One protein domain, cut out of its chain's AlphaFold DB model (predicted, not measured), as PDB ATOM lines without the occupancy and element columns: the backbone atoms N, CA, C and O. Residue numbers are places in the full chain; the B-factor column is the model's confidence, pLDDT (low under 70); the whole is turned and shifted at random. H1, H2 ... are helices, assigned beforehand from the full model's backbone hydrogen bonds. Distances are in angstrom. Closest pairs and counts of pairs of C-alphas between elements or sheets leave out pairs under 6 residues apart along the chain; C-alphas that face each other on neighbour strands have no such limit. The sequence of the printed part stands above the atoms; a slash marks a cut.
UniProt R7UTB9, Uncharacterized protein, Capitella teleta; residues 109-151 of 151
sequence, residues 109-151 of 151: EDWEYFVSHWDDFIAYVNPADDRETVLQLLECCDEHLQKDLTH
ATOM      1  N   GLU A 109      35.018  24.106 -11.613       85.88
ATOM      2  CA  GLU A 109      36.406  24.037 -11.147       85.88
ATOM      3  C   GLU A 109      36.721  22.664 -10.529       85.88
ATOM      4  O   GLU A 109      37.766  22.081 -10.816       85.88
ATOM      5  N   ASP A 110      35.782  22.092  -9.765       84.81
ATOM      6  CA  ASP A 110      35.919  20.740  -9.211       84.81
ATOM      7  C   ASP A 110      35.964  19.674 -10.318       84.81
ATOM      8  O   ASP A 110      36.693  18.687 -10.202       84.81
ATOM      9  N   TRP A 111      35.220  19.880 -11.413       87.50
ATOM     10  CA  TRP A 111      35.264  19.004 -12.589       87.50
ATOM     11  C   TRP A 111      36.627  19.051 -13.288       87.50
ATOM     12  O   TRP A 111      37.207  18.005 -13.577       87.50
ATOM     13  N   GLU A 112      37.169  20.244 -13.534       88.56
ATOM     14  CA  GLU A 112      38.492  20.397 -14.158       88.56
ATOM     15  C   GLU A 112      39.603  19.793 -13.288       88.56
ATOM     16  O   GLU A 112      40.470  19.074 -13.795       88.56
ATOM     17  N   TYR A 113      39.533  20.010 -11.970       86.50
ATOM     18  CA  TYR A 113      40.449  19.403 -11.004       86.50
ATOM     19  C   TYR A 113      40.351  17.871 -10.989       86.50
ATOM     20  O   TYR A 113      41.373  17.179 -10.914       86.50
ATOM     21  N   PHE A 114      39.132  17.332 -11.083       89.56
ATOM     22  CA  PHE A 114      38.892  15.896 -11.176       89.56
ATOM     23  C   PHE A 114      39.514  15.304 -12.442       89.56
ATOM     24  O   PHE A 114      40.247  14.324 -12.338       89.56
ATOM     25  N   VAL A 115      39.275  15.905 -13.613       89.31
ATOM     26  CA  VAL A 115      39.800  15.405 -14.896       89.31
ATOM     27  C   VAL A 115      41.328  15.363 -14.886       89.31
ATOM     28  O   VAL A 115      41.905  14.345 -15.261       89.31
ATOM     29  N   SER A 116      41.995  16.409 -14.380       87.81
ATOM     30  CA  SER A 116      43.463  16.425 -14.329       87.81
ATOM     31  C   SER A 116      44.033  15.332 -13.417       87.81
ATOM     32  O   SER A 116      45.054  14.733 -13.732       87.81
ATOM     33  N   HIS A 117      43.380  15.061 -12.282       87.75
ATOM     34  CA  HIS A 117      43.812  14.020 -11.342       87.75
ATOM     35  C   HIS A 117      43.399  12.614 -11.781       87.75
ATOM     36  O   HIS A 117      44.023  11.635 -11.373       87.75
ATOM     37  N   TRP A 118      42.344  12.501 -12.587       89.69
ATOM     38  CA  TRP A 118      41.854  11.237 -13.119       89.69
ATOM     39  C   TRP A 118      42.851  10.612 -14.096       89.69
ATOM     40  O   TRP A 118      43.128   9.418 -13.986       89.69
ATOM     41  N   ASP A 119      43.443  11.414 -14.985       88.19
ATOM     42  CA  ASP A 119      44.450  10.937 -15.940       88.19
ATOM     43  C   ASP A 119      45.679  10.360 -15.219       88.19
ATOM     44  O   ASP A 119      46.111   9.239 -15.507       88.19
ATOM     45  N   ASP A 120      46.188  11.073 -14.210       87.81
ATOM     46  CA  ASP A 120      47.301  10.607 -13.374       87.81
ATOM     47  C   ASP A 120      46.929   9.345 -12.574       87.81
ATOM     48  O   ASP A 120      47.730   8.413 -12.437       87.81
ATOM     49  N   PHE A 121      45.696   9.285 -12.060       88.50
ATOM     50  CA  PHE A 121      45.193   8.143 -11.300       88.50
ATOM     51  C   PHE A 121      45.070   6.883 -12.165       88.50
ATOM     52  O   PHE A 121      45.519   5.816 -11.746       88.50
ATOM     53  N   ILE A 122      44.517   6.982 -13.376       88.44
ATOM     54  CA  ILE A 122      44.392   5.842 -14.295       88.44
ATOM     55  C   ILE A 122      45.754   5.394 -14.819       88.44
ATOM     56  O   ILE A 122      46.000   4.188 -14.880       88.44
ATOM     57  N   ALA A 123      46.666   6.325 -15.108       86.56
ATOM     58  CA  ALA A 123      48.040   5.981 -15.471       86.56
ATOM     59  C   ALA A 123      48.757   5.205 -14.351       86.56
ATOM     60  O   ALA A 123      49.554   4.305 -14.628       86.56
ATOM     61  N   TYR A 124      48.461   5.523 -13.085       85.06
ATOM     62  CA  TYR A 124      49.011   4.822 -11.927       85.06
ATOM     63  C   TYR A 124      48.356   3.457 -11.670       85.06
ATOM     64  O   TYR A 124      49.058   2.475 -11.420       85.06
ATOM     65  N   VAL A 125      47.022   3.393 -11.693       86.25
ATOM     66  CA  VAL A 125      46.264   2.156 -11.438       86.25
ATOM     67  C   VAL A 125      46.454   1.151 -12.571       86.25
ATOM     68  O   VAL A 125      46.481  -0.047 -12.300       86.25
ATOM     69  N   ASN A 126      46.637   1.637 -13.802       85.44
ATOM     70  CA  ASN A 126      46.831   0.851 -15.018       85.44
ATOM     71  C   ASN A 126      45.848  -0.337 -15.113       85.44
ATOM     72  O   ASN A 126      46.273  -1.495 -15.027       85.44
ATOM     73  N   PRO A 127      44.534  -0.057 -15.215       83.62
ATOM     74  CA  PRO A 127      43.508  -1.092 -15.291       83.62
ATOM     75  C   PRO A 127      43.740  -2.011 -16.495       83.62
ATOM     76  O   PRO A 127      44.160  -1.565 -17.563       83.62
ATOM     77  N   ALA A 128      43.459  -3.303 -16.328       80.88
ATOM     78  CA  ALA A 128      43.714  -4.296 -17.372       80.88
ATOM     79  C   ALA A 128      42.637  -4.307 -18.474       80.88
ATOM     80  O   ALA A 128      42.880  -4.832 -19.561       80.88
ATOM     81  N   ASP A 129      41.450  -3.768 -18.180       87.94
ATOM     82  CA  ASP A 129      40.278  -3.780 -19.057       87.94
ATOM     83  C   ASP A 129      39.458  -2.483 -18.911       87.94
ATOM     84  O   ASP A 129      39.447  -1.833 -17.857       87.94
ATOM     85  N   ASP A 130      38.694  -2.137 -19.945       86.19
ATOM     86  CA  ASP A 130      37.841  -0.941 -19.975       86.19
ATOM     87  C   ASP A 130      36.752  -1.008 -18.895       86.19
ATOM     88  O   ASP A 130      36.371  -0.003 -18.292       86.19
ATOM     89  N   ARG A 131      36.283  -2.221 -18.582       86.94
ATOM     90  CA  ARG A 131      35.311  -2.462 -17.504       86.94
ATOM     91  C   ARG A 131      35.865  -2.100 -16.136       86.94
ATOM     92  O   ARG A 131      35.137  -1.563 -15.304       86.94
ATOM     93  N   GLU A 132      37.141  -2.385 -15.899       84.62
ATOM     94  CA  GLU A 132      37.799  -2.027 -14.647       84.62
ATOM     95  C   GLU A 132      37.937  -0.505 -14.540       84.62
ATOM     96  O   GLU A 132      37.661   0.049 -13.480       84.62
ATOM     97  N   THR A 133      38.225   0.178 -15.649       89.12
ATOM     98  CA  THR A 133      38.243   1.649 -15.723       89.12
ATOM     99  C   THR A 133      36.890   2.262 -15.347       89.12
ATOM    100  O   THR A 133      36.836   3.186 -14.535       89.12
ATOM    101  N   VAL A 134      35.782   1.717 -15.865       88.94
ATOM    102  CA  VAL A 134      34.424   2.177 -15.517       88.94
ATOM    103  C   VAL A 134      34.109   1.936 -14.039       88.94
ATOM    104  O   VAL A 134      33.555   2.814 -13.380       88.94
ATOM    105  N   LEU A 135      34.491   0.783 -13.483       88.62
ATOM    106  CA  LEU A 135      34.316   0.506 -12.053       88.62
ATOM    107  C   LEU A 135      35.137   1.468 -11.184       88.62
ATOM    108  O   LEU A 135      34.627   1.978 -10.189       88.62
ATOM    109  N   GLN A 136      36.378   1.767 -11.581       88.38
ATOM    110  CA  GLN A 136      37.205   2.760 -10.897       88.38
ATOM    111  C   GLN A 136      36.566   4.153 -10.924       88.38
ATOM    112  O   GLN A 136      36.638   4.852  -9.914       88.38
ATOM    113  N   LEU A 137      35.915   4.528 -12.033       89.50
ATOM    114  CA  LEU A 137      35.219   5.807 -12.176       89.50
ATOM    115  C   LEU A 137      33.984   5.866 -11.270       89.50
ATOM    116  O   LEU A 137      33.797   6.840 -10.547       89.50
ATOM    117  N   LEU A 138      33.185   4.798 -11.246       87.50
ATOM    118  CA  LEU A 138      32.007   4.699 -10.380       87.50
ATOM    119  C   LEU A 138      32.367   4.742  -8.892       87.50
ATOM    120  O   LEU A 138      31.580   5.248  -8.101       87.50
ATOM    121  N   GLU A 139      33.534   4.227  -8.501       86.38
ATOM    122  CA  GLU A 139      34.053   4.336  -7.130       86.38
ATOM    123  C   GLU A 139      34.542   5.755  -6.775       86.38
ATOM    124  O   GLU A 139      34.739   6.058  -5.598       86.38
ATOM    125  N   CYS A 140      34.776   6.620  -7.766       88.31
ATOM    126  CA  CYS A 140      35.116   8.032  -7.569       88.31
ATOM    127  C   CYS A 140      33.879   8.940  -7.459       88.31
ATOM    128  O   CYS A 140      33.991  10.063  -6.964       88.31
ATOM    129  N   CYS A 141      32.713   8.479  -7.911       89.00
ATOM    130  CA  CYS A 141      31.448   9.192  -7.769       89.00
ATOM    131  C   CYS A 141      30.910   9.096  -6.333       89.00
ATOM    132  O   CYS A 141      31.064   8.074  -5.663       89.00
ATOM    133  N   ASP A 142      30.225  10.141  -5.869       86.81
ATOM    134  CA  ASP A 142      29.431  10.050  -4.646       86.81
ATOM    135  C   ASP A 142      28.216   9.120  -4.814       86.81
ATOM    136  O   ASP A 142      27.778   8.805  -5.920       86.81
ATOM    137  N   GLU A 143      27.652   8.661  -3.693       83.75
ATOM    138  CA  GLU A 143      26.535   7.704  -3.695       83.75
ATOM    139  C   GLU A 143      25.321   8.224  -4.486       83.75
ATOM    140  O   GLU A 143      24.561   7.441  -5.060       83.75
ATOM    141  N   HIS A 144      25.125   9.544  -4.522       80.06
ATOM    142  CA  HIS A 144      24.007  10.153  -5.230       80.06
ATOM    143  C   HIS A 144      24.205  10.102  -6.748       80.06
ATOM    144  O   HIS A 144      23.315   9.628  -7.453       80.06
ATOM    145  N   LEU A 145      25.385  10.498  -7.236       83.75
ATOM    146  CA  LEU A 145      25.753  10.434  -8.649       83.75
ATOM    147  C   LEU A 145      25.872   8.988  -9.140       83.75
ATOM    148  O   LEU A 145      25.460   8.671 -10.251       83.75
ATOM    149  N   GLN A 146      26.381   8.085  -8.300       85.50
ATOM    150  CA  GLN A 146      26.500   6.672  -8.648       85.50
ATOM    151  C   GLN A 146      25.127   6.040  -8.922       85.50
ATOM    152  O   GLN A 146      24.983   5.292  -9.890       85.50
ATOM    153  N   LYS A 147      24.113   6.362  -8.105       84.50
ATOM    154  CA  LYS A 147      22.729   5.896  -8.306       84.50
ATOM    155  C   LYS A 147      22.091   6.482  -9.562       84.50
ATOM    156  O   LYS A 147      21.348   5.770 -10.221       84.50
ATOM    157  N   ASP A 148      22.386   7.736  -9.889       83.81
ATOM    158  CA  ASP A 148      21.855   8.400 -11.085       83.81
ATOM    159  C   ASP A 148      22.439   7.808 -12.381       83.81
ATOM    160  O   ASP A 148      21.734   7.630 -13.367       83.81
ATOM    161  N   LEU A 149      23.718   7.416 -12.363       81.19
ATOM    162  CA  LEU A 149      24.417   6.838 -13.519       81.19
ATOM    163  C   LEU A 149      24.139   5.345 -13.756       81.19
ATOM    164  O   LEU A 149      24.472   4.824 -14.821       81.19
ATOM    165  N   THR A 150      23.603   4.634 -12.761       79.44
ATOM    166  CA  THR A 150      23.346   3.182 -12.832       79.44
ATOM    167  C   THR A 150      21.872   2.819 -13.025       79.44
ATOM    168  O   THR A 150      21.561   1.629 -13.120       79.44
ATOM    169  N   HIS A 151      20.982   3.812 -13.091       59.34
ATOM    170  CA  HIS A 151      19.533   3.644 -13.236       59.34
ATOM    171  C   HIS A 151      19.051   3.925 -14.669       59.34
ATOM    172  O   HIS A 151      17.977   3.387 -15.033       59.34
TER     173      HIS A 151
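Overview. This is residues 109 to 151 of the 151 residues of an uncharacterized protein of Capitella teleta (UniProt R7UTB9). Three helices are strung one after another in a flat, open hook: the long H1 makes one arm, H2 folds back from its far end to form an open V with it, and H3 sits beyond the end of H2, away from H1. No helix touches another: H1 and H2 are close but not clearly touching, as are H2 and H3, and H1 and H3 are apart. The printed part has 43 residues with three named helices, in the order H1, H2, H3, and no named strand; the class is all helix. The whole is only just loose, close to compact, with a radius of gyration of the C-alphas of 11.2 A, and the C-alphas span 28 by 27 by 11 A.

Arrangement. Start with H1, residues 109 to 125, and look near residue 119, where it has a kink of 27 degrees. Then go to H2, residues 130 to 138, which is close to H1 but not clearly touching it. Their closest C-alphas are those of Ile 122 and Thr 133, 7.6 A apart. The two run opposite ways at a steep tilt of 42 degrees. Next look at H3, residues 143 to 149, close to H2 but not clearly touching it. Here the closest C-alphas are those of Leu 138 and Gln 146, 6.1 A apart. H2 and H3 also run opposite ways, at a steep tilt of 45 degrees. H1 and H3 are apart. In the backbone, every O i to N i+4 pair of H2 and H3 is within hydrogen-bond range, and in H1 12 of 13 are.

Along the chain. Find C-alpha 109 at (36.406, 24.037, -11.147); from there H1 runs 24.0 A, first to last C-alpha, to C-alpha 125 at (46.264, 2.156, -11.438). A tight link of 4 residues leads to H2, which begins at C-alpha 130 and ends at C-alpha 138, 12.6 A away. A second tight link of 4 residues leads to H3, 10.1 A from C-alpha 143 to C-alpha 149 at (24.417, 6.838, -13.519).

Size, cuts and confidence. Look for the two C-alphas farthest apart at Glu 109 and Ala 128, 29.9 A from each other. The first and last printed C-alphas, those of Glu 109 and His 151, are 26.6 A apart. The printed part has no cut, neither link is long, and residue 151 is the chain's last. The B-factor column holds the model's confidence: the mean pLDDT of the printed part is 85.8, and residue 151 is the one printed residue under 70.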